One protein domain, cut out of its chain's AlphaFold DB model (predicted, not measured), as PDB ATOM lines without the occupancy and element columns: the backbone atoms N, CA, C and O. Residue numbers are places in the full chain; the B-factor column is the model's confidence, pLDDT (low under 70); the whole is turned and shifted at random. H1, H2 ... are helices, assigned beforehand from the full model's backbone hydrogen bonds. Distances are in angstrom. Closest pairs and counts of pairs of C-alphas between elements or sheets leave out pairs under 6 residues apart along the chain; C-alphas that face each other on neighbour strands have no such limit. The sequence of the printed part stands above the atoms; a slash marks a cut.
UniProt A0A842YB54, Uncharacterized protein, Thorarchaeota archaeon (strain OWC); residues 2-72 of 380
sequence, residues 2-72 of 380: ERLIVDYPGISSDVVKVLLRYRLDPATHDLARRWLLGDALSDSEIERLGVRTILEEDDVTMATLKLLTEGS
ATOM      1  N   GLU A   2     165.576 187.422 189.667       52.25
ATOM      2  CA  GLU A   2     164.806 187.742 190.889       52.25
ATOM      3  C   GLU A   2     165.302 187.042 192.164       52.25
ATOM      4  O   GLU A   2     165.384 187.675 193.207       52.25
ATOM      5  N   ARG A   3     165.726 185.775 192.079       48.31
ATOM      6  CA  ARG A   3     166.246 185.021 193.235       48.31
ATOM      7  C   ARG A   3     167.601 185.537 193.750       48.31
ATOM      8  O   ARG A   3     167.802 185.603 194.948       48.31
ATOM      9  N   LEU A   4     168.484 185.985 192.854       56.00
ATOM     10  CA  LEU A   4     169.803 186.536 193.210       56.00
ATOM     11  C   LEU A   4     169.718 187.961 193.774       56.00
ATOM     12  O   LEU A   4     170.591 188.370 194.525       56.00
ATOM     13  N   ILE A   5     168.669 188.712 193.430       57.66
ATOM     14  CA  ILE A   5     168.407 190.044 194.003       57.66
ATOM     15  C   ILE A   5     168.040 189.935 195.492       57.66
ATOM     16  O   ILE A   5     168.322 190.852 196.259       57.66
ATOM     17  N   VAL A   6     167.436 188.814 195.901       59.16
ATOM     18  CA  VAL A   6     167.133 188.520 197.311       59.16
ATOM     19  C   VAL A   6     168.410 188.181 198.081       59.16
ATOM     20  O   VAL A   6     168.589 188.670 199.192       59.16
ATOM     21  N   ASP A   7     169.304 187.400 197.471       62.06
ATOM     22  CA  ASP A   7     170.566 186.987 198.095       62.06
ATOM     23  C   ASP A   7     171.611 188.124 198.118       62.06
ATOM     24  O   ASP A   7     172.465 188.166 199.003       62.06
ATOM     25  N   TYR A   8     171.515 189.084 197.188       68.94
ATOM     26  CA  TYR A   8     172.444 190.208 197.026       68.94
ATOM     27  C   TYR A   8     171.706 191.549 196.828       68.94
ATOM     28  O   TYR A   8     171.659 192.079 195.711       68.94
ATOM     29  N   PRO A   9     171.115 192.126 197.892       70.25
ATOM     30  CA  PRO A   9     170.355 193.368 197.795       70.25
ATOM     31  C   PRO A   9     171.253 194.600 197.593       70.25
ATOM     32  O   PRO A   9     172.431 194.618 197.949       70.25
ATOM     33  N   GLY A  10     170.670 195.675 197.056       77.50
ATOM     34  CA  GLY A  10     171.335 196.976 196.942       77.50
ATOM     35  C   GLY A  10     172.469 196.992 195.914       77.50
ATOM     36  O   GLY A  10     172.275 196.573 194.772       77.50
ATOM     37  N   ILE A  11     173.641 197.494 196.315       77.44
ATOM     38  CA  ILE A  11     174.822 197.687 195.456       77.44
ATOM     39  C   ILE A  11     175.256 196.377 194.777       77.44
ATOM     40  O   ILE A  11     175.536 196.359 193.578       77.44
ATOM     41  N   SER A  12     175.210 195.261 195.506       81.94
ATOM     42  CA  SER A  12     175.575 193.938 194.988       81.94
ATOM     43  C   SER A  12     174.669 193.466 193.844       81.94
ATOM     44  O   SER A  12     175.101 192.681 193.002       81.94
ATOM     45  N   SER A  13     173.434 193.974 193.755       86.00
ATOM     46  CA  SER A  13     172.505 193.596 192.683       86.00
ATOM     47  C   SER A  13     172.956 194.096 191.309       86.00
ATOM     48  O   SER A  13     172.771 193.395 190.310       86.00
ATOM     49  N   ASP A  14     173.584 195.272 191.251       89.56
ATOM     50  CA  ASP A  14     174.112 195.819 190.005       89.56
ATOM     51  C   ASP A  14     175.365 195.053 189.570       89.56
ATOM     52  O   ASP A  14     175.457 194.674 188.405       89.56
ATOM     53  N   VAL A  15     176.246 194.675 190.502       90.06
ATOM     54  CA  VAL A  15     177.395 193.800 190.202       90.06
ATOM     55  C   VAL A  15     176.936 192.465 189.607       90.06
ATOM     56  O   VAL A  15     177.411 192.046 188.550       90.06
ATOM     57  N   VAL A  16     175.966 191.800 190.246       89.44
ATOM     58  CA  VAL A  16     175.434 190.515 189.767       89.44
ATOM     59  C   VAL A  16     174.798 190.668 188.385       89.44
ATOM     60  O   VAL A  16     175.017 189.825 187.514       89.44
ATOM     61  N   LYS A  17     174.040 191.747 188.139       91.00
ATOM     62  CA  LYS A  17     173.509 192.040 186.797       91.00
ATOM     63  C   LYS A  17     174.623 192.149 185.768       91.00
ATOM     64  O   LYS A  17     174.475 191.579 184.689       91.00
ATOM     65  N   VAL A  18     175.702 192.868 186.077       92.88
ATOM     66  CA  VAL A  18     176.823 193.049 185.150       92.88
ATOM     67  C   VAL A  18     177.488 191.712 184.845       92.88
ATOM     68  O   VAL A  18     177.663 191.388 183.674       92.88
ATOM     69  N   LEU A  19     177.776 190.893 185.860       91.25
ATOM     70  CA  LEU A  19     178.361 189.560 185.669       91.25
ATOM     71  C   LEU A  19     177.467 188.655 184.806       91.25
ATOM     72  O   LEU A  19     177.946 187.988 183.885       91.25
ATOM     73  N   LEU A  20     176.154 188.662 185.053       90.81
ATOM     74  CA  LEU A  20     175.197 187.891 184.259       90.81
ATOM     75  C   LEU A  20     175.108 188.398 182.819       90.81
ATOM     76  O   LEU A  20     175.092 187.583 181.901       90.81
ATOM     77  N   ARG A  21     175.072 189.717 182.603       93.19
ATOM     78  CA  ARG A  21     175.051 190.311 181.259       93.19
ATOM     79  C   ARG A  21     176.330 190.008 180.494       93.19
ATOM     80  O   ARG A  21     176.252 189.581 179.348       93.19
ATOM     81  N   TYR A  22     177.482 190.118 181.153       93.81
ATOM     82  CA  TYR A  22     178.764 189.725 180.578       93.81
ATOM     83  C   TYR A  22     178.741 188.272 180.097       93.81
ATOM     84  O   TYR A  22     179.239 187.978 179.018       93.81
ATOM     85  N   ARG A  23     178.129 187.350 180.848       91.50
ATOM     86  CA  ARG A  23     178.117 185.935 180.458       91.50
ATOM     87  C   ARG A  23     176.999 185.548 179.486       91.50
ATOM     88  O   ARG A  23     177.206 184.644 178.679       91.50
ATOM     89  N   LEU A  24     175.821 186.155 179.606       93.31
ATOM     90  CA  LEU A  24     174.578 185.652 179.007       93.31
ATOM     91  C   LEU A  24     173.949 186.590 177.972       93.31
ATOM     92  O   LEU A  24     173.081 186.135 177.231       93.31
ATOM     93  N   ASP A  25     174.343 187.865 177.914       92.00
ATOM     94  CA  ASP A  25     173.756 188.851 177.002       92.00
ATOM     95  C   ASP A  25     174.792 189.376 175.991       92.00
ATOM     96  O   ASP A  25     175.510 190.340 176.274       92.00
ATOM     97  N   PRO A  26     174.845 188.806 174.771       91.25
ATOM     98  CA  PRO A  26     175.738 189.279 173.717       91.25
ATOM     99  C   PRO A  26     175.550 190.758 173.362       91.25
ATOM    100  O   PRO A  26     176.504 191.397 172.925       91.25
ATOM    101  N   ALA A  27     174.349 191.319 173.550       91.94
ATOM    102  CA  ALA A  27     174.051 192.699 173.177       91.94
ATOM    103  C   ALA A  27     174.612 193.725 174.170       91.94
ATOM    104  O   ALA A  27     174.754 194.893 173.808       91.94
ATOM    105  N   THR A  28     174.911 193.329 175.410       93.88
ATOM    106  CA  THR A  28     175.540 194.209 176.413       93.88
ATOM    107  C   THR A  28     176.849 193.660 176.975       93.88
ATOM    108  O   THR A  28     177.427 194.267 177.876       93.88
ATOM    109  N   HIS A  29     177.367 192.573 176.398       93.12
ATOM    110  CA  HIS A  29     178.635 191.947 176.766       93.12
ATOM    111  C   HIS A  29     179.801 192.948 176.796       93.12
ATOM    112  O   HIS A  29     180.574 192.963 177.754       93.12
ATOM    113  N   ASP A  30     179.937 193.796 175.767       93.31
ATOM    114  CA  ASP A  30     181.016 194.789 175.707       93.31
ATOM    115  C   ASP A  30     180.913 195.822 176.843       93.31
ATOM    116  O   ASP A  30     181.910 196.097 177.510       93.31
ATOM    117  N   LEU A  31     179.703 196.316 177.126       93.31
ATOM    118  CA  LEU A  31     179.451 197.300 178.178       93.31
ATOM    119  C   LEU A  31     179.667 196.695 179.560       93.31
ATOM    120  O   LEU A  31     180.270 197.329 180.420       93.31
ATOM    121  N   ALA A  32     179.223 195.456 179.762       94.25
ATOM    122  CA  ALA A  32     179.427 194.735 181.005       94.25
ATOM    123  C   ALA A  32     180.919 194.490 181.268       94.25
ATOM    124  O   ALA A  32     181.397 194.729 182.375       94.25
ATOM    125  N   ARG A  33     181.679 194.097 180.235       93.44
ATOM    126  CA  ARG A  33     183.139 193.962 180.325       93.44
ATOM    127  C   ARG A  33     183.798 195.283 180.705       93.44
ATOM    128  O   ARG A  33     184.642 195.301 181.590       93.44
ATOM    129  N   ARG A  34     183.418 196.378 180.044       90.88
ATOM    130  CA  ARG A  34     183.946 197.721 180.328       90.88
ATOM    131  C   ARG A  34     183.637 198.157 181.758       90.88
ATOM    132  O   ARG A  34     184.539 198.599 182.456       90.88
ATOM    133  N   TRP A  35     182.407 197.937 182.221       92.38
ATOM    134  CA  TRP A  35     182.026 198.216 183.605       92.38
ATOM    135  C   TRP A  35     182.868 197.412 184.600       92.38
ATOM    136  O   TRP A  35     183.396 198.000 185.531       92.38
ATOM    137  N   LEU A  36     183.065 196.101 184.385       91.19
ATOM    138  CA  LEU A  36     183.900 195.246 185.254       91.19
ATOM    139  C   LEU A  36     185.371 195.661 185.260       91.19
ATOM    140  O   LEU A  36     186.075 195.449 186.242       91.19
ATOM    141  N   LEU A  37     185.837 196.243 184.157       88.81
ATOM    142  CA  LEU A  37     187.165 196.824 184.065       88.81
ATOM    143  C   LEU A  37     187.225 198.228 184.677       88.81
ATOM    144  O   LEU A  37     188.306 198.797 184.689       88.81
ATOM    145  N   GLY A  38     186.137 198.792 185.200       86.69
ATOM    146  CA  GLY A  38     186.131 200.152 185.740       86.69
ATOM    147  C   GLY A  38     186.373 201.220 184.674       86.69
ATOM    148  O   GLY A  38     186.902 202.283 184.979       86.69
ATOM    149  N   ASP A  39     186.033 200.939 183.413       86.12
ATOM    150  CA  ASP A  39     186.052 201.964 182.375       86.12
ATOM    151  C   ASP A  39     184.968 203.006 182.661       86.12
ATOM    152  O   ASP A  39     183.837 202.677 183.036       86.12
ATOM    153  N   ALA A  40     185.277 204.264 182.359       83.50
ATOM    154  CA  ALA A  40     184.274 205.308 182.323       83.50
ATOM    155  C   ALA A  40     183.178 204.973 181.291       83.50
ATOM    156  O   ALA A  40     183.440 204.727 180.106       83.50
ATOM    157  N   LEU A  41     181.930 204.979 181.761       87.81
ATOM    158  CA  LEU A  41     180.730 204.838 180.943       87.81
ATOM    159  C   LEU A  41     179.931 206.143 180.968       87.81
ATOM    160  O   LEU A  41     179.893 206.854 181.975       87.81
ATOM    161  N   SER A  42     179.285 206.460 179.852       86.19
ATOM    162  CA  SER A  42     178.308 207.546 179.745       86.19
ATOM    163  C   SER A  42     176.980 207.182 180.418       86.19
ATOM    164  O   SER A  42     176.665 206.005 180.594       86.19
ATOM    165  N   ASP A  43     176.150 208.189 180.715       85.62
ATOM    166  CA  ASP A  43     174.802 207.976 181.271       85.62
ATOM    167  C   ASP A  43     173.969 207.010 180.395       85.62
ATOM    168  O   ASP A  43     173.315 206.107 180.911       85.62
ATOM    169  N   SER A  44     174.055 207.140 179.063       88.50
ATOM    170  CA  SER A  44     173.324 206.272 178.122       88.50
ATOM    171  C   SER A  44     173.804 204.816 178.130       88.50
ATOM    172  O   SER A  44     173.012 203.888 177.960       88.50
ATOM    173  N   GLU A  45     175.103 204.596 178.352       91.38
ATOM    174  CA  GLU A  45     175.685 203.256 178.447       91.38
ATOM    175  C   GLU A  45     175.313 202.592 179.773       91.38
ATOM    176  O   GLU A  45     174.978 201.408 179.783       91.38
ATOM    177  N   ILE A  46     175.307 203.358 180.869       90.62
ATOM    178  CA  ILE A  46     174.852 202.907 182.190       90.62
ATOM    179  C   ILE A  46     173.372 202.516 182.151       90.62
ATOM    180  O   ILE A  46     173.009 201.426 182.603       90.62
ATOM    181  N   GLU A  47     172.528 203.348 181.536       91.12
ATOM    182  CA  GLU A  47     171.103 203.056 181.360       91.12
ATOM    183  C   GLU A  47     170.887 201.792 180.515       91.12
ATOM    184  O   GLU A  47     170.139 200.896 180.914       91.12
ATOM    185  N   ARG A  48     171.611 201.653 179.396       92.19
ATOM    186  CA  ARG A  48     171.565 200.448 178.550       92.19
ATOM    187  C   ARG A  48     172.038 199.198 179.300       92.19
ATOM    188  O   ARG A  48     171.455 198.121 179.128       92.19
ATOM    189  N   LEU A  49     173.056 199.321 180.152       92.19
ATOM    190  CA  LEU A  49     173.542 198.249 181.026       92.19
ATOM    191  C   LEU A  49     172.574 197.953 182.192       92.19
ATOM    192  O   LEU A  49     172.655 196.894 182.811       92.19
ATOM    193  N   GLY A  50     171.598 198.828 182.452       90.19
ATOM    194  CA  GLY A  50     170.543 198.631 183.451       90.19
ATOM    195  C   GLY A  50     171.048 198.619 184.895       90.19
ATOM    196  O   GLY A  50     170.441 197.965 185.759       90.19
ATOM    197  N   VAL A  51     172.158 199.314 185.137       90.38
ATOM    198  CA  VAL A  51     172.763 199.528 186.457       90.38
ATOM    199  C   VAL A  51     172.666 200.996 186.848       90.38
ATOM    200  O   VAL A  51     172.364 201.852 186.020       90.38
ATOM    201  N   ARG A  52     172.866 201.282 188.131       87.06
ATOM    202  CA  ARG A  52     172.828 202.637 188.696       87.06
ATOM    203  C   ARG A  52     174.182 203.076 189.234       87.06
ATOM    204  O   ARG A  52     174.384 204.267 189.435       87.06
ATOM    205  N   THR A  53     175.072 202.123 189.483       85.25
ATOM    206  CA  THR A  53     176.381 202.345 190.090       85.25
ATOM    207  C   THR A  53     177.510 202.250 189.067       85.25
ATOM    208  O   THR A  53     177.362 201.682 187.981       85.25
ATOM    209  N   ILE A  54     178.659 202.810 189.437       83.50
ATOM    210  CA  ILE A  54     179.933 202.710 188.719       83.50
ATOM    211  C   ILE A  54     181.022 202.243 189.688       83.50
ATOM    212  O   ILE A  54     180.889 202.430 190.899       83.50
ATOM    213  N   LEU A  55     182.103 201.662 189.163       84.25
ATOM    214  CA  LEU A  55     183.286 201.275 189.943       84.25
ATOM    215  C   LEU A  55     184.184 202.485 190.270       84.25
ATOM    216  O   LEU A  55     185.359 202.506 189.934       84.25
ATOM    217  N   GLU A  56     183.601 203.501 190.904       77.00
ATOM    218  CA  GLU A  56     184.305 204.656 191.496       77.00
ATOM    219  C   GLU A  56     184.056 204.755 193.004       77.00
ATOM    220  O   GLU A  56     184.847 205.330 193.740       77.00
ATOM    221  N   GLU A  57     182.927 204.223 193.474       77.12
ATOM    222  CA  GLU A  57     182.529 204.305 194.874       77.12
ATOM    223  C   GLU A  57     183.066 203.087 195.645       77.12
ATOM    224  O   GLU A  57     182.851 201.946 195.225       77.12
ATOM    225  N   ASP A  58     183.715 203.321 196.791       79.81
ATOM    226  CA  ASP A  58     184.364 202.285 197.614       79.81
ATOM    227  C   ASP A  58     183.466 201.069 197.879       79.81
ATOM    228  O   ASP A  58     183.897 199.926 197.734       79.81
ATOM    229  N   ASP A  59     182.196 201.293 198.226       83.44
ATOM    230  CA  ASP A  59     181.263 200.208 198.548       83.44
ATOM    231  C   ASP A  59     180.869 199.377 197.318       83.44
ATOM    232  O   ASP A  59     180.649 198.169 197.430       83.44
ATOM    233  N   VAL A  60     180.821 199.990 196.130       85.62
ATOM    234  CA  VAL A  60     180.553 199.289 194.862       85.62
ATOM    235  C   VAL A  60     181.759 198.453 194.464       85.62
ATOM    236  O   VAL A  60     181.612 197.273 194.125       85.62
ATOM    237  N   THR A  61     182.953 199.028 194.570       87.81
ATOM    238  CA  THR A  61     184.213 198.323 194.332       87.81
ATOM    239  C   THR A  61     184.368 197.151 195.298       87.81
ATOM    240  O   THR A  61     184.709 196.046 194.874       87.81
ATOM    241  N   MET A  62     184.022 197.338 196.574       88.06
ATOM    242  CA  MET A  62     184.144 196.286 197.579       88.06
ATOM    243  C   MET A  62     183.128 195.165 197.413       88.06
ATOM    244  O   MET A  62     183.494 193.990 197.463       88.06
ATOM    245  N   ALA A  63     181.871 195.501 197.120       88.69
ATOM    246  CA  ALA A  63     180.871 194.503 196.755       88.69
ATOM    247  C   ALA A  63     181.305 193.696 195.519       88.69
ATOM    248  O   ALA A  63     181.097 192.483 195.467       88.69
ATOM    249  N   THR A  64     181.941 194.357 194.547       90.25
ATOM    250  CA  THR A  64     182.442 193.713 193.328       90.25
ATOM    251  C   THR A  64     183.575 192.742 193.622       90.25
ATOM    252  O   THR A  64     183.488 191.581 193.227       90.25
ATOM    253  N   LEU A  65     184.600 193.181 194.358       90.12
ATOM    254  CA  LEU A  65     185.711 192.321 194.771       90.12
ATOM    255  C   LEU A  65     185.211 191.110 195.554       90.12
ATOM    256  O   LEU A  65     185.541 189.982 195.200       90.12
ATOM    257  N   LYS A  66     184.343 191.324 196.545       89.88
ATOM    258  CA  LYS A  66     183.780 190.245 197.357       89.88
ATOM    259  C   LYS A  66     183.040 189.206 196.518       89.88
ATOM    260  O   LYS A  66     183.251 188.013 196.699       89.88
ATOM    261  N   LEU A  67     182.197 189.641 195.580       89.62
ATOM    262  CA  LEU A  67     181.472 188.728 194.691       89.62
ATOM    263  C   LEU A  67     182.414 187.932 193.782       89.62
ATOM    264  O   LEU A  67     182.185 186.744 193.554       89.62
ATOM    265  N   LEU A  68     183.474 188.566 193.275       89.56
ATOM    266  CA  LEU A  68     184.479 187.893 192.453       89.56
ATOM    267  C   LEU A  68     185.259 186.851 193.257       89.56
ATOM    268  O   LEU A  68     185.461 185.739 192.771       89.56
ATOM    269  N   THR A  69     185.673 187.178 194.483       91.31
ATOM    270  CA  THR A  69     186.464 186.256 195.302       91.31
ATOM    271  C   THR A  69     185.610 185.122 195.878       91.31
ATOM    272  O   THR A  69     186.061 183.979 195.906       91.31
ATOM    273  N   GLU A  70     184.352 185.387 196.262       88.50
ATOM    274  CA  GLU A  70     183.385 184.358 196.679       88.50
ATOM    275  C   GLU A  70     183.022 183.397 195.541       88.50
ATOM    276  O   GLU A  70     182.806 182.212 195.785       88.50
ATOM    277  N   GLY A  71     182.943 183.905 194.309       87.44
ATOM    278  CA  GLY A  71     182.624 183.110 193.124       87.44
ATOM    279  C   GLY A  71     183.810 182.347 192.528       87.44
ATOM    280  O   GLY A  71     183.607 181.537 191.625       87.44
ATOM    281  N   SER A  72     185.037 182.603 192.990       90.25
ATOM    282  CA  SER A  72     186.239 181.960 192.457       90.25
ATOM    283  C   SER A  72     186.473 180.589 193.092       90.25
ATOM    284  O   SER A  72     186.471 180.453 194.314       90.25
TER     285      SER A  72
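Overview. This is residues 2 to 72 of the 380 residues of an uncharacterized protein of Thorarchaeota archaeon (strain OWC) (UniProt A0A842YB54). A small, compact group of five helices is built round H2, which runs through the middle. H3 folds back beside the second half of H2 as a helical hairpin, and H5, as long in residues as H2, crosses the first half of H2 at a steep angle; the short helices H1 and H4 lie farther out, H1 near the first half of H2 and H4 near H3. The printed part has 71 residues with five named helices, in the order H1, H2, H3, H4, H5 along the chain, and no named strand; the class is all helix, with 49 residues in the helices. The whole is compact, with a radius of gyration of the C-alphas of 11.2 A, and rounded, spanning 27 by 25 by 21 A along its three main axes.

Arrangement. The hub is H2, residues 11 to 24, which touches three other helices. With its residues 18 to 23 alone it touches H3, residues 29 to 36; the closest C-alphas are those of Tyr 22 and His 29, 4.4 A apart. The two helices form a hairpin and run opposite ways at a shallow tilt of 34 degrees, only just short of steep. With its residues 11 to 16 alone H2 touches H5, residues 58 to 71, where the closest C-alphas, those of Ser 12 and Ala 63, are 5.6 A apart. H2 and H5 run the same way at a steep tilt of 50 degrees. With its residues 13 to 16 alone H2 only just touches H1, residues 2 to 7, with 3 pairs of C-alphas within 8 A. The closest C-alphas there are those of Ile 5 and Ser 13, 5.6 A apart, and the helices run opposite ways at a steep tilt of 48 degrees. Farther out, H4, residues 43 to 49, only just touches H3, with 3 pairs of C-alphas within 8 A; the closest C-alphas, those of Leu 31 and Leu 49, are 6.6 A apart. H3 and H4 run opposite ways at a steep tilt of 67 degrees. H4 is close to H2 but not clearly touching it, with the C-alphas of Val 18 and Leu 49 closest at 7.4 A. The helix packing is mostly crossed, with one of these four touching pairs at a shallow tilt. H3 and H5 are only just apart, with their closest C-alphas at 8.3 A; H4 and H5 are apart, and H1 is apart from H3, H4 and H5. In H3, H4 and H5 every O i to N i+4 pair is within hydrogen-bond range, while in H2 9 of 10 such pairs and in H1 1 of 2 are.

Along the chain. H2, Ile 11 to Leu 24, is 20.4 A from first to last C-alpha and begins at C-alpha 11 (174.822, 197.687, 195.456). H5, Asp 58 to Gly 71, is 19.8 A long and ends at C-alpha 71 (182.624, 183.110, 193.124). H3, His 29 to Leu 36, is 10.5 A long; H4, Asp 43 to Leu 49, is 9.8 A. H1, Glu 2 to Asp 7, is 9.3 A long and begins at C-alpha 2 (164.806, 187.742, 190.889).

Size, cuts and confidence. The two C-alphas farthest apart, those of Ser 44 and Ser 72, are 31.0 A apart. The printed part runs from residue 2 to residue 72 without a cut. The links from H1 to H2 and from H2 to H3 are tight, those from H3 to H4 and from H4 to H5 are short, and none is long. In this predicted model the mean pLDDT of the printed part is 85.4; residues 2 to 8 are under 70, and the mean of H1 is 56.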